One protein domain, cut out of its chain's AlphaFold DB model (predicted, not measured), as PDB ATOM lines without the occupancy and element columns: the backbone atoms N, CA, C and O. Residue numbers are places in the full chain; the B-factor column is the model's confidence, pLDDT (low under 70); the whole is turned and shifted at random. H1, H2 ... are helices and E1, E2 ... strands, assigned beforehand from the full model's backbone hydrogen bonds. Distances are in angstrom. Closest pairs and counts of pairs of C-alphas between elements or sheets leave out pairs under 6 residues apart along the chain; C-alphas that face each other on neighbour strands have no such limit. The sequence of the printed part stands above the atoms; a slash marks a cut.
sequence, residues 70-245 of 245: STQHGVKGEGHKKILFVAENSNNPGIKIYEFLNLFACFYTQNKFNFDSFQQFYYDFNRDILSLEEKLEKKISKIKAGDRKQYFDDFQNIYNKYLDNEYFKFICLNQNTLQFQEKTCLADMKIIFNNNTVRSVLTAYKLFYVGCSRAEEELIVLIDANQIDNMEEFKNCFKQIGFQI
ATOM      1  N   SER A  70     212.565 120.062 191.117       51.62
ATOM      2  CA  SER A  70     213.262 121.347 191.119       51.62
ATOM      3  C   SER A  70     212.277 122.471 190.832       51.62
ATOM      4  O   SER A  70     211.530 122.408 189.859       51.62
ATOM      5  N   THR A  71     212.291 123.510 191.667       51.69
ATOM      6  CA  THR A  71     211.575 124.776 191.431       51.69
ATOM      7  C   THR A  71     212.502 125.862 190.867       51.69
ATOM      8  O   THR A  71     212.145 127.042 190.862       51.69
ATOM      9  N   GLN A  72     213.717 125.510 190.417       47.97
ATOM     10  CA  GLN A  72     214.738 126.510 190.106       47.97
ATOM     11  C   GLN A  72     214.721 127.061 188.677       47.97
ATOM     12  O   GLN A  72     214.586 126.365 187.673       47.97
ATOM     13  N   HIS A  73     214.946 128.375 188.659       47.50
ATOM     14  CA  HIS A  73     215.227 129.232 187.524       47.50
ATOM     15  C   HIS A  73     216.451 128.712 186.763       47.50
ATOM     16  O   HIS A  73     217.479 128.410 187.363       47.50
ATOM     17  N   GLY A  74     216.324 128.609 185.439       41.31
ATOM     18  CA  GLY A  74     217.248 127.891 184.567       41.31
ATOM     19  C   GLY A  74     218.733 128.174 184.800       41.31
ATOM     20  O   GLY A  74     219.261 129.190 184.351       41.31
ATOM     21  N   VAL A  75     219.428 127.194 185.377       39.22
ATOM     22  CA  VAL A  75     220.869 127.017 185.195       39.22
ATOM     23  C   VAL A  75     221.061 125.872 184.205       39.22
ATOM     24  O   VAL A  75     220.486 124.789 184.320       39.22
ATOM     25  N   LYS A  76     221.803 126.149 183.136       43.34
ATOM     26  CA  LYS A  76     221.979 125.252 181.996       43.34
ATOM     27  C   LYS A  76     222.897 124.088 182.393       43.34
ATOM     28  O   LYS A  76     224.105 124.252 182.329       43.34
ATOM     29  N   GLY A  77     222.358 122.921 182.756       50.28
ATOM     30  CA  GLY A  77     223.212 121.726 182.879       50.28
ATOM     31  C   GLY A  77     222.630 120.494 183.561       50.28
ATOM     32  O   GLY A  77     223.004 119.394 183.180       50.28
ATOM     33  N   GLU A  78     221.689 120.646 184.488       59.78
ATOM     34  CA  GLU A  78     221.211 119.507 185.286       59.78
ATOM     35  C   GLU A  78     219.789 119.120 184.856       59.78
ATOM     36  O   GLU A  78     218.921 119.985 184.688       59.78
ATOM     37  N   GLY A  79     219.595 117.841 184.532       63.88
ATOM     38  CA  GLY A  79     218.280 117.217 184.405       63.88
ATOM     39  C   GLY A  79     217.769 116.814 185.786       63.88
ATOM     40  O   GLY A  79     218.541 116.699 186.740       63.88
ATOM     41  N   HIS A  80     216.461 116.627 185.912       77.38
ATOM     42  CA  HIS A  80     215.848 116.094 187.123       77.38
ATOM     43  C   HIS A  80     214.965 114.905 186.749       77.38
ATOM     44  O   HIS A  80     214.266 114.945 185.736       77.38
ATOM     45  N   LYS A  81     214.937 113.869 187.597       79.81
ATOM     46  CA  LYS A  81     214.068 112.697 187.390       79.81
ATOM     47  C   LYS A  81     212.613 113.108 187.179       79.81
ATOM     48  O   LYS A  81     211.959 112.625 186.260       79.81
ATOM     49  N   LYS A  82     212.129 114.029 188.014       83.38
ATOM     50  CA  LYS A  82     210.746 114.503 188.008       83.38
ATOM     51  C   LYS A  82     210.692 116.022 188.021       83.38
ATOM     52  O   LYS A  82     211.394 116.662 188.806       83.38
ATOM     53  N   ILE A  83     209.839 116.599 187.181       82.62
ATOM     54  CA  ILE A  83     209.636 118.048 187.096       82.62
ATOM     55  C   ILE A  83     208.159 118.386 187.190       82.62
ATOM     56  O   ILE A  83     207.328 117.788 186.514       82.62
ATOM     57  N   LEU A  84     207.862 119.399 188.004       85.12
ATOM     58  CA  LEU A  84     206.580 120.078 188.048       85.12
ATOM     59  C   LEU A  84     206.742 121.446 187.390       85.12
ATOM     60  O   LEU A  84     207.384 122.337 187.944       85.12
ATOM     61  N   PHE A  85     206.158 121.617 186.213       86.56
ATOM     62  CA  PHE A  85     206.047 122.907 185.555       86.56
ATOM     63  C   PHE A  85     204.719 123.552 185.949       86.56
ATOM     64  O   PHE A  85     203.656 123.063 185.577       86.56
ATOM     65  N   VAL A  86     204.766 124.656 186.688       89.75
ATOM     66  CA  VAL A  86     203.569 125.447 187.006       89.75
ATOM     67  C   VAL A  86     203.452 126.570 185.981       89.75
ATOM     68  O   VAL A  86     204.316 127.444 185.918       89.75
ATOM     69  N   ALA A  87     202.417 126.527 185.142       90.75
ATOM     70  CA  ALA A  87     202.180 127.548 184.134       90.75
ATOM     71  C   ALA A  87     201.537 128.786 184.773       90.75
ATOM     72  O   ALA A  87     200.392 128.749 185.223       90.75
ATOM     73  N   GLU A  88     202.251 129.908 184.760       90.88
ATOM     74  CA  GLU A  88     201.725 131.189 185.223       90.88
ATOM     75  C   GLU A  88     202.117 132.331 184.276       90.88
ATOM     76  O   GLU A  88     203.236 132.389 183.755       90.88
ATOM     77  N   ASN A  89     201.175 133.243 184.019       92.06
ATOM     78  CA  ASN A  89     201.503 134.507 183.365       92.06
ATOM     79  C   ASN A  89     202.309 135.370 184.336       92.06
ATOM     80  O   ASN A  89     202.029 135.405 185.526       92.06
ATOM     81  N   SER A  90     203.248 136.150 183.816       90.12
ATOM     82  CA  SER A  90     203.996 137.103 184.628       90.12
ATOM     83  C   SER A  90     204.044 138.451 183.928       90.12
ATOM     84  O   SER A  90     204.253 138.542 182.719       90.12
ATOM     85  N   ASN A  91     203.846 139.521 184.694       86.69
ATOM     86  CA  ASN A  91     204.021 140.882 184.190       86.69
ATOM     87  C   ASN A  91     205.498 141.306 184.230       86.69
ATOM     88  O   ASN A  91     205.925 142.103 183.394       86.69
ATOM     89  N   ASN A  92     206.283 140.762 185.167       81.94
ATOM     90  CA  ASN A  92     207.706 141.046 185.306       81.94
ATOM     91  C   ASN A  92     208.487 139.796 185.775       81.94
ATOM     92  O   ASN A  92     208.433 139.475 186.959       81.94
ATOM     93  N   PRO A  93     209.217 139.099 184.882       84.56
ATOM     94  CA  PRO A  93     209.373 139.389 183.455       84.56
ATOM     95  C   PRO A  93     208.058 139.194 182.686       84.56
ATOM     96  O   PRO A  93     207.225 138.391 183.088       84.56
ATOM     97  N   GLY A  94     207.867 139.922 181.580       88.31
ATOM     98  CA  GLY A  94     206.678 139.793 180.729       88.31
ATOM     99  C   GLY A  94     206.608 138.427 180.043       88.31
ATOM    100  O   GLY A  94     207.310 138.210 179.055       88.31
ATOM    101  N   ILE A  95     205.780 137.524 180.573       93.19
ATOM    102  CA  ILE A  95     205.560 136.149 180.110       93.19
ATOM    103  C   ILE A  95     204.059 135.922 179.932       93.19
ATOM    104  O   ILE A  95     203.267 136.158 180.846       93.19
ATOM    105  N   LYS A  96     203.677 135.440 178.748       96.31
ATOM    106  CA  LYS A  96     202.292 135.113 178.388       96.31
ATOM    107  C   LYS A  96     202.183 133.621 178.073       96.31
ATOM    108  O   LYS A  96     202.113 133.233 176.911       96.31
ATOM    109  N   ILE A  97     202.258 132.784 179.112       96.38
ATOM    110  CA  ILE A  97     202.287 131.320 178.963       96.38
ATOM    111  C   ILE A  97     200.978 130.780 178.403       96.38
ATOM    112  O   ILE A  97     201.016 129.936 177.519       96.38
ATOM    113  N   TYR A  98     199.836 131.308 178.840       97.06
ATOM    114  CA  TYR A  98     198.534 130.821 178.388       97.06
ATOM    115  C   TYR A  98     198.252 131.192 176.934       97.06
ATOM    116  O   TYR A  98     197.773 130.367 176.168       97.06
ATOM    117  N   GLU A  99     198.676 132.380 176.511       96.81
ATOM    118  CA  GLU A  99     198.574 132.782 175.109       96.81
ATOM    119  C   GLU A  99     199.486 131.937 174.207       96.81
ATOM    120  O   GLU A  99     199.091 131.556 173.108       96.81
ATOM    121  N   PHE A 100     200.667 131.546 174.702       97.06
ATOM    122  CA  PHE A 100     201.494 130.535 174.043       97.06
ATOM    123  C   PHE A 100     200.800 129.165 173.981       97.06
ATOM    124  O   PHE A 100     200.801 128.553 172.917       97.06
ATOM    125  N   LEU A 101     200.222 128.677 175.080       96.31
ATOM    126  CA  LEU A 101     199.568 127.367 175.131       96.31
ATOM    127  C   LEU A 101     198.364 127.293 174.181       96.31
ATOM    128  O   LEU A 101     198.231 126.308 173.456       96.31
ATOM    129  N   ASN A 102     197.547 128.349 174.127       96.62
ATOM    130  CA  ASN A 102     196.415 128.451 173.203       96.62
ATOM    131  C   ASN A 102     196.895 128.511 171.745       96.62
ATOM    132  O   ASN A 102     196.368 127.792 170.896       96.62
ATOM    133  N   LEU A 103     197.948 129.290 171.457       96.56
ATOM    134  CA  LEU A 103     198.569 129.328 170.130       96.56
ATOM    135  C   LEU A 103     199.101 127.953 169.727       96.56
ATOM    136  O   LEU A 103     198.845 127.488 168.617       96.56
ATOM    137  N   PHE A 104     199.844 127.303 170.618       95.62
ATOM    138  CA  PHE A 104     200.458 126.009 170.362       95.62
ATOM    139  C   PHE A 104     199.401 124.941 170.102       95.62
ATOM    140  O   PHE A 104     199.498 124.260 169.086       95.62
ATOM    141  N   ALA A 105     198.365 124.851 170.942       94.62
ATOM    142  CA  ALA A 105     197.259 123.923 170.739       94.62
ATOM    143  C   ALA A 105     196.577 124.146 169.379       94.62
ATOM    144  O   ALA A 105     196.462 123.206 168.599       94.62
ATOM    145  N   CYS A 106     196.230 125.396 169.058       93.56
ATOM    146  CA  CYS A 106     195.557 125.749 167.808       93.56
ATOM    147  C   CYS A 106     196.413 125.487 166.556       93.56
ATOM    148  O   CYS A 106     195.924 125.043 165.518       93.56
ATOM    149  N   PHE A 107     197.716 125.762 166.624       94.12
ATOM    150  CA  PHE A 107     198.600 125.611 165.469       94.12
ATOM    151  C   PHE A 107     199.037 124.161 165.288       94.12
ATOM    152  O   PHE A 107     199.244 123.724 164.154       94.12
ATOM    153  N   TYR A 108     199.198 123.415 166.381       88.81
ATOM    154  CA  TYR A 108     199.598 122.014 166.340       88.81
ATOM    155  C   TYR A 108     198.510 121.149 165.701       88.81
ATOM    156  O   TYR A 108     198.811 120.390 164.783       88.81
ATOM    157  N   THR A 109     197.240 121.333 166.079       81.62
ATOM    158  CA  THR A 109     196.106 120.611 165.466       81.62
ATOM    159  C   THR A 109     195.965 120.868 163.964       81.62
ATOM    160  O   THR A 109     195.425 120.032 163.241       81.62
ATOM    161  N   GLN A 110     196.498 121.990 163.476       87.06
ATOM    162  CA  GLN A 110     196.494 122.376 162.065       87.06
ATOM    163  C   GLN A 110     197.811 122.061 161.332       87.06
ATOM    164  O   GLN A 110     197.936 122.407 160.157       87.06
ATOM    165  N   ASN A 111     198.803 121.443 161.991       85.75
ATOM    166  CA  ASN A 111     200.167 121.255 161.467       85.75
ATOM    167  C   ASN A 111     200.836 122.563 160.986       85.75
ATOM    168  O   ASN A 111     201.611 122.571 160.029       85.75
ATOM    169  N   LYS A 112     200.545 123.685 161.652       89.25
ATOM    170  CA  LYS A 112     201.056 125.023 161.308       89.25
ATOM    171  C   LYS A 112     202.170 125.522 162.225       89.25
ATOM    172  O   LYS A 112     202.797 126.535 161.921       89.25
ATOM    173  N   PHE A 113     202.417 124.866 163.359       91.81
ATOM    174  CA  PHE A 113     203.408 125.359 164.313       91.81
ATOM    175  C   PHE A 113     204.843 125.143 163.806       91.81
ATOM    176  O   PHE A 113     205.292 124.010 163.647       91.81
ATOM    177  N   ASN A 114     205.593 126.231 163.613       93.44
ATOM    178  CA  ASN A 114     207.009 126.209 163.259       93.44
ATOM    179  C   ASN A 114     207.805 127.252 164.067       93.44
ATOM    180  O   ASN A 114     207.586 128.459 163.953       93.44
ATOM    181  N   PHE A 115     208.758 126.793 164.882       92.25
ATOM    182  CA  PHE A 115     209.515 127.680 165.771       92.25
ATOM    183  C   PHE A 115     210.374 128.706 165.018       92.25
ATOM    184  O   PHE A 115     210.381 129.877 165.397       92.25
ATOM    185  N   ASP A 116     211.056 128.299 163.946       94.69
ATOM    186  CA  ASP A 116     211.921 129.199 163.176       94.69
ATOM    187  C   ASP A 116     211.113 130.337 162.545       94.69
ATOM    188  O   ASP A 116     211.501 131.501 162.627       94.69
ATOM    189  N   SER A 117     209.931 130.020 162.012       95.94
ATOM    190  CA  SER A 117     208.988 130.992 161.454       95.94
ATOM    191  C   SER A 117     208.448 131.937 162.526       95.94
ATOM    192  O   SER A 117     208.351 133.142 162.286       95.94
ATOM    193  N   PHE A 118     208.146 131.426 163.726       97.12
ATOM    194  CA  PHE A 118     207.716 132.267 164.843       97.12
ATOM    195  C   PHE A 118     208.831 133.226 165.289       97.12
ATOM    196  O   PHE A 118     208.601 134.418 165.508       97.12
ATOM    197  N   GLN A 119     210.062 132.724 165.392       96.31
ATOM    198  CA  GLN A 119     211.215 133.527 165.776       96.31
ATOM    199  C   GLN A 119     211.541 134.588 164.717       96.31
ATOM    200  O   GLN A 119     211.794 135.741 165.073       96.31
ATOM    201  N   GLN A 120     211.491 134.224 163.433       97.75
ATOM    202  CA  GLN A 120     211.687 135.150 162.321       97.75
ATOM    203  C   GLN A 120     210.632 136.260 162.337       97.75
ATOM    204  O   GLN A 120     210.991 137.437 162.309       97.75
ATOM    205  N   PHE A 121     209.351 135.897 162.485       98.38
ATOM    206  CA  PHE A 121     208.259 136.859 162.642       98.38
ATOM    207  C   PHE A 121     208.540 137.847 163.777       98.38
ATOM    208  O   PHE A 121     208.463 139.054 163.564       98.38
ATOM    209  N   TYR A 122     208.913 137.355 164.963       98.12
ATOM    210  CA  TYR A 122     209.217 138.226 166.096       98.12
ATOM    211  C   TYR A 122     210.334 139.224 165.778       98.12
ATOM    212  O   TYR A 122     210.170 140.417 166.040       98.12
ATOM    213  N   TYR A 123     211.467 138.767 165.239       98.12
ATOM    214  CA  TYR A 123     212.603 139.655 164.987       98.12
ATOM    215  C   TYR A 123     212.307 140.681 163.891       98.12
ATOM    216  O   TYR A 123     212.667 141.850 164.052       98.12
ATOM    217  N   ASP A 124     211.617 140.277 162.824       98.50
ATOM    218  CA  ASP A 124     211.216 141.189 161.755       98.50
ATOM    219  C   ASP A 124     210.196 142.218 162.242       98.50
ATOM    220  O   ASP A 124     210.394 143.419 162.044       98.50
ATOM    221  N   PHE A 125     209.153 141.767 162.943       98.69
ATOM    222  CA  PHE A 125     208.120 142.646 163.479       98.69
ATOM    223  C   PHE A 125     208.701 143.616 164.507       98.69
ATOM    224  O   PHE A 125     208.448 144.815 164.449       98.69
ATOM    225  N   ASN A 126     209.551 143.129 165.413       98.31
ATOM    226  CA  ASN A 126     210.218 143.970 166.399       98.31
ATOM    227  C   ASN A 126     211.088 145.049 165.741       98.31
ATOM    228  O   ASN A 126     211.059 146.194 166.183       98.31
ATOM    229  N   ARG A 127     211.845 144.706 164.691       98.56
ATOM    230  CA  ARG A 127     212.660 145.679 163.950       98.56
ATOM    231  C   ARG A 127     211.789 146.767 163.319       98.56
ATOM    232  O   ARG A 127     212.112 147.943 163.460       98.56
ATOM    233  N   ASP A 128     210.690 146.388 162.673       98.62
ATOM    234  CA  ASP A 128     209.795 147.347 162.018       98.62
ATOM    235  C   ASP A 128     209.087 148.255 163.039       98.62
ATOM    236  O   ASP A 128     209.003 149.464 162.836       98.62
ATOM    237  N   ILE A 129     208.646 147.702 164.178       98.44
ATOM    238  CA  ILE A 129     208.063 148.490 165.273       98.44
ATOM    239  C   ILE A 129     209.087 149.463 165.861       98.44
ATOM    240  O   ILE A 129     208.754 150.624 166.075       98.44
ATOM    241  N   LEU A 130     210.332 149.037 166.096       98.19
ATOM    242  CA  LEU A 130     211.376 149.929 166.612       98.19
ATOM    243  C   LEU A 130     211.697 151.067 165.636       98.19
ATOM    244  O   LEU A 130     211.844 152.205 166.073       98.19
ATOM    245  N   SER A 131     211.742 150.782 164.332       98.31
ATOM    246  CA  SER A 131     211.930 151.811 163.303       98.31
ATOM    247  C   SER A 131     210.768 152.813 163.273       98.31
ATOM    248  O   SER A 131     210.988 154.020 163.167       98.31
ATOM    249  N   LEU A 132     209.530 152.340 163.445       98.06
ATOM    250  CA  LEU A 132     208.370 153.222 163.567       98.06
ATOM    251  C   LEU A 132     208.415 154.058 164.855       98.06
ATOM    252  O   LEU A 132     208.129 155.251 164.816       98.06
ATOM    253  N   GLU A 133     208.791 153.472 165.994       98.06
ATOM    254  CA  GLU A 133     208.943 154.206 167.260       98.06
ATOM    255  C   GLU A 133     210.028 155.288 167.186       98.06
ATOM    256  O   GLU A 133     209.862 156.354 167.784       98.06
ATOM    257  N   GLU A 134     211.109 155.038 166.444       97.88
ATOM    258  CA  GLU A 134     212.148 156.026 166.145       97.88
ATOM    259  C   GLU A 134     211.581 157.182 165.311       97.88
ATOM    260  O   GLU A 134     211.714 158.337 165.707       97.88
ATOM    261  N   LYS A 135     210.846 156.881 164.229       96.88
ATOM    262  CA  LYS A 135     210.181 157.892 163.389       96.88
ATOM    263  C   LYS A 135     209.142 158.720 164.157       96.88
ATOM    264  O   LYS A 135     208.984 159.910 163.910       96.88
ATOM    265  N   LEU A 136     208.419 158.087 165.080       96.12
ATOM    266  CA  LEU A 136     207.430 158.733 165.944       96.12
ATOM    267  C   LEU A 136     208.063 159.542 167.089       96.12
ATOM    268  O   LEU A 136     207.344 160.289 167.760       96.12
ATOM    269  N   GLU A 137     209.351 159.328 167.375       96.94
ATOM    270  CA  GLU A 137     210.063 159.800 168.572       96.94
ATOM    271  C   GLU A 137     209.371 159.402 169.894       96.94
ATOM    272  O   GLU A 137     209.482 160.070 170.928       96.94
ATOM    273  N   LYS A 138     208.595 158.310 169.886       96.56
ATOM    274  CA  LYS A 138     207.872 157.810 171.064       96.56
ATOM    275  C   LYS A 138     207.482 156.343 170.915       96.56
ATOM    276  O   LYS A 138     207.354 155.810 169.820       96.56
ATOM    277  N   LYS A 139     207.204 155.711 172.056       96.94
ATOM    278  CA  LYS A 139     206.703 154.332 172.111       96.94
ATOM    279  C   LYS A 139     205.291 154.201 171.542       96.94
ATOM    280  O   LYS A 139     204.453 155.065 171.812       96.94
ATOM    281  N   ILE A 140     204.989 153.069 170.896       96.62
ATOM    282  CA  ILE A 140     203.636 152.739 170.402       96.62
ATOM    283  C   ILE A 140     202.605 152.835 171.534       96.62
ATOM    284  O   ILE A 140     201.523 153.390 171.362       96.62
ATOM    285  N   SER A 141     202.958 152.413 172.751       95.38
ATOM    286  CA  SER A 141     202.079 152.517 173.927       95.38
ATOM    287  C   SER A 141     201.646 153.955 174.266       95.38
ATOM    288  O   SER A 141     200.616 154.158 174.920       95.38
ATOM    289  N   LYS A 142     202.383 154.965 173.790       96.88
ATOM    290  CA  LYS A 142     202.170 156.393 174.061       96.88
ATOM    291  C   LYS A 142     201.547 157.171 172.893       96.88
ATOM    292  O   LYS A 142     201.370 158.382 173.029       96.88
ATOM    293  N   ILE A 143     201.182 156.512 171.788       95.94
ATOM    294  CA  ILE A 143     200.571 157.188 170.630       95.94
ATOM    295  C   ILE A 143     199.218 157.824 170.976       95.94
ATOM    296  O   ILE A 143     198.471 157.339 171.840       95.94
ATOM    297  N   LYS A 144     198.908 158.912 170.270       95.38
ATOM    298  CA  LYS A 144     197.681 159.712 170.365       95.38
ATOM    299  C   LYS A 144     196.989 159.809 169.000       95.38
ATOM    300  O   LYS A 144     197.521 159.403 167.972       95.38
ATOM    301  N   ALA A 145     195.791 160.396 168.975       93.19
ATOM    302  CA  ALA A 145     194.970 160.488 167.763       93.19
ATOM    303  C   ALA A 145     195.636 161.280 166.620       93.19
ATOM    304  O   ALA A 145     195.405 160.968 165.453       93.19
ATOM    305  N   GLY A 146     196.458 162.284 166.951       92.81
ATOM    306  CA  GLY A 146     197.251 163.029 165.969       92.81
ATOM    307  C   GLY A 146     198.305 162.153 165.291       92.81
ATOM    308  O   GLY A 146     198.395 162.162 164.069       92.81
ATOM    309  N   ASP A 147     199.005 161.321 166.070       93.81
ATOM    310  CA  ASP A 147     200.029 160.401 165.561       93.81
ATOM    311  C   ASP A 147     199.421 159.391 164.579       93.81
ATOM    312  O   ASP A 147     199.962 159.172 163.500       93.81
ATOM    313  N   ARG A 148     198.242 158.835 164.903       90.25
ATOM    314  CA  ARG A 148     197.521 157.929 163.995       90.25
ATOM    315  C   ARG A 148     197.285 158.561 162.626       90.25
ATOM    316  O   ARG A 148     197.467 157.889 161.624       90.25
ATOM    317  N   LYS A 149     196.836 159.821 162.582       91.31
ATOM    318  CA  LYS A 149     196.551 160.510 161.313       91.31
ATOM    319  C   LYS A 149     197.829 160.817 160.539       91.31
ATOM    320  O   LYS A 149     197.849 160.659 159.329       91.31
ATOM    321  N   GLN A 150     198.867 161.274 161.235       95.00
ATOM    322  CA  GLN A 150     200.118 161.698 160.611       95.00
ATOM    323  C   GLN A 150     200.927 160.524 160.045       95.00
ATOM    324  O   GLN A 150     201.553 160.675 159.004       95.00
ATOM    325  N   TYR A 151     200.907 159.374 160.720       95.81
ATOM    326  CA  TYR A 151     201.733 158.208 160.389       95.81
ATOM    327  C   TYR A 151     200.896 157.012 159.923       95.81
ATOM    328  O   TYR A 151     201.327 155.867 160.047       95.81
ATOM    329  N   PHE A 152     199.677 157.253 159.427       96.00
ATOM    330  CA  PHE A 152     198.756 156.185 159.034       96.00
ATOM    331  C   PHE A 152     199.385 155.230 158.015       96.00
ATOM    332  O   PHE A 152     199.337 154.020 158.214       96.00
ATOM    333  N   ASP A 153     200.041 155.774 156.988       97.31
ATOM    334  CA  ASP A 153     200.685 154.978 155.940       97.31
ATOM    335  C   ASP A 153     201.787 154.073 156.502       97.31
ATOM    336  O   ASP A 153     201.912 152.923 156.088       97.31
ATOM    337  N   ASP A 154     202.553 154.537 157.494       97.88
ATOM    338  CA  ASP A 154     203.578 153.713 158.143       97.88
ATOM    339  C   ASP A 154     202.956 152.531 158.897       97.88
ATOM    340  O   ASP A 154     203.402 151.391 158.749       97.88
ATOM    341  N   PHE A 155     201.886 152.778 159.662       97.81
ATOM    342  CA  PHE A 155     201.132 151.711 160.324       97.81
ATOM    343  C   PHE A 155     200.517 150.739 159.310       97.81
ATOM    344  O   PHE A 155     200.589 149.524 159.501       97.81
ATOM    345  N   GLN A 156     199.944 151.259 158.224       97.88
ATOM    346  CA  GLN A 156     199.303 150.457 157.184       97.88
ATOM    347  C   GLN A 156     200.318 149.577 156.452       97.88
ATOM    348  O   GLN A 156     200.037 148.409 156.191       97.88
ATOM    349  N   ASN A 157     201.515 150.098 156.174       98.19
ATOM    350  CA  ASN A 157     202.596 149.343 155.545       98.19
ATOM    351  C   ASN A 157     203.043 148.163 156.414       98.19
ATOM    352  O   ASN A 157     203.180 147.048 155.907       98.19
ATOM    353  N   ILE A 158     203.218 148.378 157.724       98.31
ATOM    354  CA  ILE A 158     203.541 147.293 158.664       98.31
ATOM    355  C   ILE A 158     202.391 146.285 158.725       98.31
ATOM    356  O   ILE A 158     202.627 145.087 158.610       98.31
ATOM    357  N   TYR A 159     201.145 146.744 158.860       98.38
ATOM    358  CA  TYR A 159     199.980 145.858 158.908       98.38
ATOM    359  C   TYR A 159     199.881 144.966 157.663       98.38
ATOM    360  O   TYR A 159     199.798 143.746 157.785       98.38
ATOM    361  N   ASN A 160     199.976 145.558 156.469       98.12
ATOM    362  CA  ASN A 160     199.902 144.835 155.199       98.12
ATOM    363  C   ASN A 160     201.042 143.818 155.049       98.12
ATOM    364  O   ASN A 160     200.816 142.722 154.541       98.12
ATOM    365  N   LYS A 161     202.251 144.147 155.525       98.38
ATOM    366  CA  LYS A 161     203.408 143.241 155.488       98.38
ATOM    367  C   LYS A 161     203.169 141.939 156.262       98.38
ATOM    368  O   LYS A 161     203.674 140.899 155.850       98.38
ATOM    369  N   TYR A 162     202.432 141.993 157.373       98.12
ATOM    370  CA  TYR A 162     202.204 140.838 158.251       98.12
ATOM    371  C   TYR A 162     200.796 140.248 158.154       98.12
ATOM    372  O   TYR A 162     200.513 139.273 158.847       98.12
ATOM    373  N   LEU A 163     199.926 140.786 157.295       96.06
ATOM    374  CA  LEU A 163     198.522 140.383 157.216       96.06
ATOM    375  C   LEU A 163     198.343 138.888 156.936       96.06
ATOM    376  O   LEU A 163     197.427 138.281 157.480       96.06
ATOM    377  N   ASP A 164     199.238 138.286 156.152       95.19
ATOM    378  CA  ASP A 164     199.204 136.857 155.823       95.19
ATOM    379  C   ASP A 164     199.954 135.971 156.832       95.19
ATOM    380  O   ASP A 164     199.903 134.745 156.738       95.19
ATOM    381  N   ASN A 165     200.625 136.557 157.825       96.69
ATOM    382  CA  ASN A 165     201.364 135.808 158.835       96.69
ATOM    383  C   ASN A 165     200.417 135.273 159.924       96.69
ATOM    384  O   ASN A 165     199.792 136.039 160.655       96.69
ATOM    385  N   GLU A 166     200.344 133.951 160.080       96.06
ATOM    386  CA  GLU A 166     199.430 133.317 161.042       96.06
ATOM    387  C   GLU A 166     199.729 133.713 162.502       96.06
ATOM    388  O   GLU A 166     198.796 133.900 163.282       96.06
ATOM    389  N   TYR A 167     200.997 133.920 162.882       97.50
ATOM    390  CA  TYR A 167     201.356 134.388 164.229       97.50
ATOM    391  C   TYR A 167     200.880 135.819 164.478       97.50
ATOM    392  O   TYR A 167     200.395 136.121 165.567       97.50
ATOM    393  N   PHE A 168     200.970 136.689 163.470       97.88
ATOM    394  CA  PHE A 168     200.418 138.040 163.542       97.88
ATOM    395  C   PHE A 168     198.893 138.006 163.691       97.88
ATOM    396  O   PHE A 168     198.347 138.650 164.586       97.88
ATOM    397  N   LYS A 169     198.203 137.195 162.882       96.56
ATOM    398  CA  LYS A 169     196.748 136.999 162.977       96.56
ATOM    399  C   LYS A 169     196.310 136.498 164.353       96.56
ATOM    400  O   LYS A 169     195.321 136.983 164.902       96.56
ATOM    401  N   PHE A 170     197.041 135.540 164.919       96.44
ATOM    402  CA  PHE A 170     196.708 134.971 166.221       96.44
ATOM    403  C   PHE A 170     196.995 135.956 167.361       96.44
ATOM    404  O   PHE A 170     196.090 136.272 168.124       96.44
ATOM    405  N   ILE A 171     198.225 136.474 167.444       97.19
ATOM    406  CA  ILE A 171     198.703 137.272 168.586       97.19
ATOM    407  C   ILE A 171     198.272 138.739 168.459       97.19
ATOM    408  O   ILE A 171     197.664 139.308 169.357       97.19
ATOM    409  N   CYS A 172     198.598 139.382 167.338       97.69
ATOM    410  CA  CYS A 172     198.403 140.822 167.166       97.69
ATOM    411  C   CYS A 172     196.960 141.171 166.792       97.69
ATOM    412  O   CYS A 172     196.457 142.214 167.206       97.69
ATOM    413  N   LEU A 173     196.287 140.308 166.025       96.69
ATOM    414  CA  LEU A 173     194.889 140.513 165.634       96.69
ATOM    415  C   LEU A 173     193.892 139.785 166.540       96.69
ATOM    416  O   LEU A 173     192.708 139.747 166.209       96.69
ATOM    417  N   ASN A 174     194.355 139.227 167.666       92.19
ATOM    418  CA  ASN A 174     193.547 138.463 168.617       92.19
ATOM    419  C   ASN A 174     192.659 137.436 167.895       92.19
ATOM    420  O   ASN A 174     191.438 137.584 167.830       92.19
ATOM    421  N   GLN A 175     193.290 136.452 167.256       88.25
ATOM    422  CA  GLN A 175     192.619 135.426 166.446       88.25
ATOM    423  C   GLN A 175     191.738 136.017 165.321       88.25
ATOM    424  O   GLN A 175     190.611 135.582 165.102       88.25
ATOM    425  N   ASN A 176     192.253 137.019 164.592       87.88
ATOM    426  CA  ASN A 176     191.549 137.769 163.531       87.88
ATOM    427  C   ASN A 176     190.300 138.561 163.968       87.88
ATOM    428  O   ASN A 176     189.515 138.986 163.117       87.88
ATOM    429  N   THR A 177     190.103 138.798 165.264       91.44
ATOM    430  CA  THR A 177     188.988 139.634 165.741       91.44
ATOM    431  C   THR A 177     189.250 141.131 165.562       91.44
ATOM    432  O   THR A 177     188.302 141.910 165.464       91.44
ATOM    433  N   LEU A 178     190.519 141.544 165.476       94.06
ATOM    434  CA  LEU A 178     190.925 142.932 165.260       94.06
ATOM    435  C   LEU A 178     191.338 143.193 163.808       94.06
ATOM    436  O   LEU A 178     191.925 142.348 163.134       94.06
ATOM    437  N   GLN A 179     191.084 144.418 163.344       94.19
ATOM    438  CA  GLN A 179     191.491 144.895 162.024       94.19
ATOM    439  C   GLN A 179     192.050 146.315 162.105       94.19
ATOM    440  O   GLN A 179     191.605 147.139 162.914       94.19
ATOM    441  N   PHE A 180     193.015 146.614 161.236       95.69
ATOM    442  CA  PHE A 180     193.579 147.951 161.113       95.69
ATOM    443  C   PHE A 180     192.987 148.690 159.909       95.69
ATOM    444  O   PHE A 180     193.015 148.203 158.783       95.69
ATOM    445  N   GLN A 181     192.425 149.864 160.177       93.44
ATOM    446  CA  GLN A 181     191.789 150.781 159.238       93.44
ATOM    447  C   GLN A 181     191.983 152.220 159.752       93.44
ATOM    448  O   GLN A 181     192.301 152.437 160.924       93.44
ATOM    449  N   GLU A 182     191.705 153.235 158.928       87.81
ATOM    450  CA  GLU A 182     191.865 154.658 159.303       87.81
ATOM    451  C   GLU A 182     191.166 155.047 160.616       87.81
ATOM    452  O   GLU A 182     191.635 155.903 161.376       87.81
ATOM    453  N   LYS A 183     190.016 154.422 160.891       89.25
ATOM    454  CA  LYS A 183     189.190 154.713 162.068       89.25
ATOM    455  C   LYS A 183     189.458 153.790 163.255       89.25
ATOM    456  O   LYS A 183     188.850 154.028 164.299       89.25
ATOM    457  N   THR A 184     190.373 152.820 163.146       93.50
ATOM    458  CA  THR A 184     190.731 151.910 164.248       93.50
ATOM    459  C   THR A 184     191.069 152.706 165.505       93.50
ATOM    460  O   THR A 184     191.757 153.739 165.454       93.50
ATOM    461  N   CYS A 185     190.516 152.278 166.639       94.12
ATOM    462  CA  CYS A 185     190.689 153.004 167.885       94.12
ATOM    463  C   CYS A 185     192.134 152.864 168.394       94.12
ATOM    464  O   CYS A 185     192.845 151.912 168.075       94.12
ATOM    465  N   LEU A 186     192.593 153.828 169.199       95.12
ATOM    466  CA  LEU A 186     193.975 153.816 169.695       95.12
ATOM    467  C   LEU A 186     194.270 152.612 170.599       95.12
ATOM    468  O   LEU A 186     195.429 152.221 170.694       95.12
ATOM    469  N   ALA A 187     193.260 152.056 171.275       95.25
ATOM    470  CA  ALA A 187     193.432 150.860 172.094       95.25
ATOM    471  C   ALA A 187     193.783 149.654 171.212       95.25
ATOM    472  O   ALA A 187     194.816 149.031 171.434       95.25
ATOM    473  N   ASP A 188     193.012 149.419 170.149       96.00
ATOM    474  CA  ASP A 188     193.257 148.325 169.204       96.00
ATOM    475  C   ASP A 188     194.587 148.499 168.473       96.00
ATOM    476  O   ASP A 188     195.356 147.552 168.371       96.00
ATOM    477  N   MET A 189     194.932 149.719 168.038       96.81
ATOM    478  CA  MET A 189     196.253 149.974 167.442       96.81
ATOM    479  C   MET A 189     197.388 149.586 168.395       96.81
ATOM    480  O   MET A 189     198.360 148.956 167.987       96.81
ATOM    481  N   LYS A 190     197.269 149.938 169.679       96.69
ATOM    482  CA  LYS A 190     198.278 149.587 170.684       96.69
ATOM    483  C   LYS A 190     198.365 148.087 170.936       96.69
ATOM    484  O   LYS A 190     199.410 147.662 171.405       96.69
ATOM    485  N   ILE A 191     197.314 147.319 170.649       96.31
ATOM    486  CA  ILE A 191     197.317 145.853 170.706       96.31
ATOM    487  C   ILE A 191     197.982 145.289 169.444       96.31
ATOM    488  O   ILE A 191     198.970 144.564 169.554       96.31
ATOM    489  N   ILE A 192     197.508 145.698 168.263       98.06
ATOM    490  CA  ILE A 192     197.984 145.224 166.954       98.06
ATOM    491  C   ILE A 192     199.492 145.435 166.803       98.06
ATOM    492  O   ILE A 192     200.211 144.540 166.368       98.06
ATOM    493  N   PHE A 193     199.996 146.601 167.206       97.94
ATOM    494  CA  PHE A 193     201.402 146.975 167.043       97.94
ATOM    495  C   PHE A 193     202.255 146.705 168.298       97.94
ATOM    496  O   PHE A 193     203.314 147.306 168.483       97.94
ATOM    497  N   ASN A 194     201.813 145.801 169.185       96.06
ATOM    498  CA  ASN A 194     202.528 145.469 170.419       96.06
ATOM    499  C   ASN A 194     203.590 144.377 170.217       96.06
ATOM    500  O   ASN A 194     203.346 143.186 170.431       96.06
ATOM    501  N   ASN A 195     204.820 144.778 169.895       96.31
ATOM    502  CA  ASN A 195     205.957 143.852 169.827       96.31
ATOM    503  C   ASN A 195     206.262 143.150 171.168       96.31
ATOM    504  O   ASN A 195     206.782 142.032 171.168       96.31
ATOM    505  N   ASN A 196     205.934 143.759 172.316       95.56
ATOM    506  CA  ASN A 196     206.174 143.140 173.620       95.56
ATOM    507  C   ASN A 196     205.265 141.936 173.867       95.56
ATOM    508  O   ASN A 196     205.722 140.981 174.496       95.56
ATOM    509  N   THR A 197     204.022 141.945 173.373       96.00
ATOM    510  CA  THR A 197     203.139 140.771 173.464       96.00
ATOM    511  C   THR A 197     203.758 139.601 172.707       96.00
ATOM    512  O   THR A 197     203.998 138.554 173.304       96.00
ATOM    513  N   VAL A 198     204.162 139.814 171.449       97.75
ATOM    514  CA  VAL A 198     204.839 138.792 170.629       97.75
ATOM    515  C   VAL A 198     206.098 138.263 171.324       97.75
ATOM    516  O   VAL A 198     206.285 137.050 171.440       97.75
ATOM    517  N   ARG A 199     206.932 139.160 171.870       97.06
ATOM    518  CA  ARG A 199     208.119 138.787 172.654       97.06
ATOM    519  C   ARG A 199     207.762 137.911 173.852       97.06
ATOM    520  O   ARG A 199     208.474 136.950 174.131       97.06
ATOM    521  N   SER A 200     206.700 138.258 174.575       96.94
ATOM    522  CA  SER A 200     206.284 137.569 175.802       96.94
ATOM    523  C   SER A 200     205.779 136.158 175.503       96.94
ATOM    524  O   SER A 200     206.119 135.231 176.237       96.94
ATOM    525  N   VAL A 201     205.046 135.980 174.399       97.75
ATOM    526  CA  VAL A 201     204.588 134.668 173.907       97.75
ATOM    527  C   VAL A 201     205.773 133.818 173.429       97.75
ATOM    528  O   VAL A 201     205.919 132.669 173.842       97.75
ATOM    529  N   LEU A 202     206.691 134.383 172.633       96.50
ATOM    530  CA  LEU A 202     207.902 133.674 172.187       96.50
ATOM    531  C   LEU A 202     208.801 133.269 173.366       96.50
ATOM    532  O   LEU A 202     209.381 132.182 173.382       96.50
ATOM    533  N   THR A 203     208.929 134.143 174.364       94.00
ATOM    534  CA  THR A 203     209.695 133.846 175.583       94.00
ATOM    535  C   THR A 203     209.036 132.721 176.372       94.00
ATOM    536  O   THR A 203     209.735 131.829 176.848       94.00
ATOM    537  N   ALA A 204     207.705 132.714 176.455       95.50
ATOM    538  CA  ALA A 204     206.957 131.656 177.115       95.50
ATOM    539  C   ALA A 204     207.169 130.286 176.454       95.50
ATOM    540  O   ALA A 204     207.426 129.320 177.167       95.50
ATOM    541  N   TYR A 205     207.190 130.213 175.116       94.06
ATOM    542  CA  TYR A 205     207.596 128.994 174.401       94.06
ATOM    543  C   TYR A 205     208.996 128.532 174.827       94.06
ATOM    544  O   TYR A 205     209.188 127.367 175.164       94.06
ATOM    545  N   LYS A 206     209.984 129.440 174.845       90.50
ATOM    546  CA  LYS A 206     211.368 129.100 175.220       90.50
ATOM    547  C   LYS A 206     211.447 128.576 176.656       90.50
ATOM    548  O   LYS A 206     212.154 127.602 176.902       90.50
ATOM    549  N   LEU A 207     210.708 129.185 177.584       88.88
ATOM    550  CA  LEU A 207     210.612 128.722 178.971       88.88
ATOM    551  C   LEU A 207     209.948 127.351 179.070       88.88
ATOM    552  O   LEU A 207     210.475 126.479 179.754       88.88
ATOM    553  N   PHE A 208     208.834 127.150 178.366       89.50
ATOM    554  CA  PHE A 208     208.132 125.874 178.339       89.50
ATOM    555  C   PHE A 208     209.017 124.767 177.763       89.50
ATOM    556  O   PHE A 208     209.180 123.731 178.396       89.50
ATOM    557  N   TYR A 209     209.671 125.012 176.625       87.31
ATOM    558  CA  TYR A 209     210.615 124.078 176.009       87.31
ATOM    559  C   TYR A 209     211.757 123.711 176.961       87.31
ATOM    560  O   TYR A 209     212.039 122.531 177.166       87.31
ATOM    561  N   VAL A 210     212.392 124.711 177.584       81.50
ATOM    562  CA  VAL A 210     213.463 124.467 178.557       81.50
ATOM    563  C   VAL A 210     212.930 123.662 179.739       81.50
ATOM    564  O   VAL A 210     213.565 122.681 180.106       81.50
ATOM    565  N   GLY A 211     211.769 124.021 180.291       76.75
ATOM    566  CA  GLY A 211     211.134 123.300 181.395       76.75
ATOM    567  C   GLY A 211     210.828 121.841 181.054       76.75
ATOM    568  O   GLY A 211     211.155 120.950 181.833       76.75
ATOM    569  N   CYS A 212     210.290 121.586 179.860       80.69
ATOM    570  CA  CYS A 212     209.984 120.237 179.392       80.69
ATOM    571  C   CYS A 212     211.252 119.405 179.160       80.69
ATOM    572  O   CYS A 212     211.309 118.248 179.556       80.69
ATOM    573  N   SER A 213     212.296 120.001 178.571       80.25
ATOM    574  CA  SER A 213     213.556 119.313 178.233       80.25
ATOM    575  C   SER A 213     214.385 118.854 179.439       80.25
ATOM    576  O   SER A 213     215.413 118.204 179.270       80.25
ATOM    577  N   ARG A 214     213.984 119.241 180.652       78.56
ATOM    578  CA  ARG A 214     214.726 118.977 181.889       78.56
ATOM    579  C   ARG A 214     214.268 117.701 182.594       78.56
ATOM    580  O   ARG A 214     214.980 117.240 183.483       78.56
ATOM    581  N   ALA A 215     213.097 117.174 182.244       83.50
ATOM    582  CA  ALA A 215     212.541 115.979 182.863       83.50
ATOM    583  C   ALA A 215     213.164 114.726 182.239       83.50
ATOM    584  O   ALA A 215     213.096 114.546 181.025       83.50
ATOM    585  N   GLU A 216     213.762 113.866 183.062       83.31
ATOM    586  CA  GLU A 216     214.347 112.596 182.605       83.31
ATOM    587  C   GLU A 216     213.322 111.454 182.594       83.31
ATOM    588  O   GLU A 216     213.338 110.630 181.683       83.31
ATOM    589  N   GLU A 217     212.437 111.401 183.597       86.88
ATOM    590  CA  GLU A 217     211.453 110.322 183.764       86.88
ATOM    591  C   GLU A 217     210.009 110.854 183.709       86.88
ATOM    592  O   GLU A 217     209.176 110.290 183.002       86.88
ATOM    593  N   GLU A 218     209.693 111.934 184.435       86.94
ATOM    594  CA  GLU A 218     208.314 112.419 184.600       86.94
ATOM    595  C   GLU A 218     208.217 113.950 184.520       86.94
ATOM    596  O   GLU A 218     208.911 114.676 185.235       86.94
ATOM    597  N   LEU A 219     207.306 114.439 183.677       88.25
ATOM    598  CA  LEU A 219     206.953 115.851 183.559       88.25
ATOM    599  C   LEU A 219     205.473 116.037 183.886       88.25
ATOM    600  O   LEU A 219     204.603 115.541 183.170       88.25
ATOM    601  N   ILE A 220     205.193 116.807 184.930       90.19
ATOM    602  CA  ILE A 220     203.847 117.229 185.309       90.19
ATOM    603  C   ILE A 220     203.719 118.711 184.975       90.19
ATOM    604  O   ILE A 220     204.538 119.515 185.415       90.19
ATOM    605  N   VAL A 221     202.689 119.086 184.220       90.31
ATOM    606  CA  VAL A 221     202.401 120.484 183.879       90.31
ATOM    607  C   VAL A 221     201.084 120.882 184.540       90.31
ATOM    608  O   VAL A 221     200.037 120.329 184.213       90.31
ATOM    609  N   LEU A 222     201.130 121.829 185.479       92.56
ATOM    610  CA  LEU A 222     199.945 122.406 186.113       92.56
ATOM    611  C   LEU A 222     199.511 123.659 185.362       92.56
ATOM    612  O   LEU A 222     200.318 124.554 185.117       92.56
ATOM    613  N   ILE A 223     198.229 123.704 185.010       92.69
ATOM    614  CA  ILE A 223     197.629 124.719 184.143       92.69
ATOM    615  C   ILE A 223     196.291 125.131 184.758       92.69
ATOM    616  O   ILE A 223     195.500 124.270 185.147       92.69
ATOM    617  N   ASP A 224     196.021 126.434 184.829       93.69
ATOM    618  CA  ASP A 224     194.689 126.951 185.141       93.69
ATOM    619  C   ASP A 224     193.763 126.739 183.940       93.69
ATOM    620  O   ASP A 224     193.918 127.357 182.884       93.69
ATOM    621  N   ALA A 225     192.779 125.859 184.112       93.56
ATOM    622  CA  ALA A 225     191.814 125.512 183.079       93.56
ATOM    623  C   ALA A 225     191.007 126.716 182.567       93.56
ATOM    624  O   ALA A 225     190.571 126.702 181.419       93.56
ATOM    625  N   ASN A 226     190.825 127.758 183.387       95.25
ATOM    626  CA  ASN A 226     190.038 128.939 183.022       95.25
ATOM    627  C   ASN A 226     190.757 129.863 182.027       95.25
ATOM    628  O   ASN A 226     190.136 130.765 181.472       95.25
ATOM    629  N   GLN A 227     192.059 129.666 181.822       96.75
ATOM    630  CA  GLN A 227     192.890 130.466 180.916       96.75
ATOM    631  C   GLN A 227     193.060 129.809 179.533       96.75
ATOM    632  O   GLN A 227     193.764 130.338 178.671       96.75
ATOM    633  N   ILE A 228     192.461 128.633 179.330       96.38
ATOM    634  CA  ILE A 228     192.529 127.883 178.077       96.38
ATOM    635  C   ILE A 228     191.261 128.146 177.268       96.38
ATOM    636  O   ILE A 228     190.161 127.821 177.713       96.38
ATOM    637  N   ASP A 229     191.427 128.685 176.060       93.56
ATOM    638  CA  ASP A 229     190.301 129.135 175.230       93.56
ATOM    639  C   ASP A 229     189.429 127.961 174.761       93.56
ATOM    640  O   ASP A 229     188.200 128.021 174.794       93.56
ATOM    641  N   ASN A 230     190.072 126.866 174.342       94.19
ATOM    642  CA  ASN A 230     189.409 125.655 173.870       94.19
ATOM    643  C   ASN A 230     189.998 124.417 174.554       94.19
ATOM    644  O   ASN A 230     191.013 123.859 174.132       94.19
ATOM    645  N   MET A 231     189.340 123.973 175.626       94.88
ATOM    646  CA  MET A 231     189.809 122.852 176.444       94.88
ATOM    647  C   MET A 231     189.822 121.513 175.694       94.88
ATOM    648  O   MET A 231     190.656 120.655 175.983       94.88
ATOM    649  N   GLU A 232     188.905 121.300 174.750       94.12
ATOM    650  CA  GLU A 232     188.857 120.058 173.971       94.12
ATOM    651  C   GLU A 232     190.047 119.976 173.011       94.12
ATOM    652  O   GLU A 232     190.777 118.983 173.001       94.12
ATOM    653  N   GLU A 233     190.296 121.056 172.271       94.00
ATOM    654  CA  GLU A 233     191.442 121.173 171.371       94.00
ATOM    655  C   GLU A 233     192.771 121.069 172.124       94.00
ATOM    656  O   GLU A 233     193.650 120.298 171.730       94.00
ATOM    657  N   PHE A 234     192.885 121.765 173.257       95.31
ATOM    658  CA  PHE A 234     194.045 121.683 174.137       95.31
ATOM    659  C   PHE A 234     194.315 120.240 174.582       95.31
ATOM    660  O   PHE A 234     195.432 119.739 174.432       95.31
ATOM    661  N   LYS A 235     193.285 119.537 175.076       94.50
ATOM    662  CA  LYS A 235     193.413 118.140 175.515       94.50
ATOM    663  C   LYS A 235     193.845 117.220 174.382       94.50
ATOM    664  O   LYS A 235     194.688 116.352 174.598       94.50
ATOM    665  N   ASN A 236     193.281 117.402 173.193       93.44
ATOM    666  CA  ASN A 236     193.633 116.607 172.023       93.44
ATOM    667  C   ASN A 236     195.097 116.832 171.622       93.44
ATOM    668  O   ASN A 236     195.832 115.857 171.466       93.44
ATOM    669  N   CYS A 237     195.544 118.089 171.556       94.12
ATOM    670  CA  CYS A 237     196.941 118.439 171.289       94.12
ATOM    671  C   CYS A 237     197.894 117.814 172.322       94.12
ATOM    672  O   CYS A 237     198.865 117.151 171.961       94.12
ATOM    673  N   PHE A 238     197.623 117.992 173.618       93.38
ATOM    674  CA  PHE A 238     198.529 117.529 174.673       93.38
ATOM    675  C   PHE A 238     198.577 115.997 174.778       93.38
ATOM    676  O   PHE A 238     199.647 115.434 175.006       93.38
ATOM    677  N   LYS A 239     197.468 115.301 174.507       93.88
ATOM    678  CA  LYS A 239     197.470 113.835 174.370       93.88
ATOM    679  C   LYS A 239     198.307 113.365 173.180       93.88
ATOM    680  O   LYS A 239     199.040 112.390 173.309       93.88
ATOM    681  N   GLN A 240     198.231 114.056 172.038       91.75
ATOM    682  CA  GLN A 240     199.001 113.703 170.837       91.75
ATOM    683  C   GLN A 240     200.515 113.820 171.042       91.75
ATOM    684  O   GLN A 240     201.261 113.004 170.507       91.75
ATOM    685  N   ILE A 241     200.970 114.782 171.847       89.56
ATOM    686  CA  ILE A 241     202.395 114.941 172.187       89.56
ATOM    687  C   ILE A 241     202.833 114.102 173.403       89.56
ATOM    688  O   ILE A 241     203.979 114.214 173.829       89.56
ATOM    689  N   GLY A 242     201.950 113.256 173.953       90.44
ATOM    690  CA  GLY A 242     202.294 112.241 174.957       90.44
ATOM    691  C   GLY A 242     201.886 112.535 176.404       90.44
ATOM    692  O   GLY A 242     202.221 111.742 177.283       90.44
ATOM    693  N   PHE A 243     201.157 113.621 176.686       91.50
ATOM    694  CA  PHE A 243     200.659 113.887 178.040       91.50
ATOM    695  C   PHE A 243     199.431 113.043 178.391       91.50
ATOM    696  O   PHE A 243     198.547 112.792 177.569       91.50
ATOM    697  N   GLN A 244     199.350 112.674 179.667       92.81
ATOM    698  CA  GLN A 244     198.148 112.136 180.295       92.81
ATOM    699  C   GLN A 244     197.416 113.295 180.985       92.81
ATOM    700  O   GLN A 244     198.041 114.052 181.726       92.81
ATOM    701  N   ILE A 245     196.119 113.455 180.699       85.50
ATOM    702  CA  ILE A 245     195.280 114.580 181.155       85.50
ATOM    703  C   ILE A 245     194.029 114.053 181.835       85.50
ATOM    704  O   ILE A 245     193.374 113.186 181.205       85.50
TER     705      ILE A 245
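Overview. This is residues 70 to 245 of the 245 residues of an uncharacterized protein of Streptococcus oralis (UniProt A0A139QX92). The long helix H7 is the spine of an elongated body, running from a small two-stranded ribbon, E1 and E2, at one end toward a group of helices at the other, with H3 farthest out. H2 lies alongside the first part of H7 and reaches on beside H4, while H1 meets the side of H7 with its first residues, 97 to 100, and runs off about perpendicular to it, and H8 packs on H1. The printed part has 176 residues, mostly helix, in the order E1, H1 to H7, E2, H8; E1 and E2 form a parallel sheet. It is compact, with a radius of gyration of the C-alphas of 18.2 A and spans of 57 by 34 by 28 A.

Arrangement. Look first at E1, residues 80 to 86, and E2, residues 215 to 222: these parallel neighbours stand at 14 degrees, with N 85 and O 220 at 2.8 A and N 216 and O 80 at 2.9 A within hydrogen-bond range. E2 bends by 81 degrees at residue 218. From the sheet go to H7, residues 195 to 212, the hub, touching three helices; its Gly 211 and Phe 85 of E1 have the closest C-alphas of the two, 6.6 A apart. H1, residues 97 to 109, touches H7 with residues 97 to 100 alone, about perpendicular at 77 degrees, with C-alphas 97 and 204 closest at 5.0 A. H8, residues 231 to 240, touches H1, closest at C-alphas 234 and 105, 5.2 A; their tilt of 68 degrees is steep, only just short of perpendicular. H2, residues 115 to 135, touches H7 at a shallow tilt of 28 degrees, opposite ways, closest at C-alphas 126 and 195, 5.5 A. H5, residues 166 to 172, touches H7 at a steep tilt of 66 degrees, closest at C-alphas 171 and 198, 6.6 A. H4, residues 152 to 162, is close to H2 but not clearly touching, closest at C-alphas 158 and 128, 7.1 A. H3, residues 145 to 150, and H6, residues 186 to 192, are close but not clearly touching, closest at C-alphas 145 and 186, 7.0 A. In the eight helices every O i to N i+4 pair is within hydrogen-bond range. Helix packing is mostly crossed. E1, H1 to H7 and E2 make a strand-helix-strand unit, parallel neighbour strands with helices between.

Along the chain. Find C-alpha 80 at (215.848, 116.094, 187.123), where E1 begins. H2 runs 30.3 A from C-alpha 115 at (209.515, 127.680, 165.771), and H7 runs 25.8 A. H8 ends at C-alpha 240, (199.001, 113.703, 170.837).

Size, cuts and confidence. The C-alphas farthest apart, of Lys 81 and Gln 150, are 57.6 A apart. The printed part has no cut, and H5 to H6 is the long link. Residues 70 to 79 are under 70 in pLDDT.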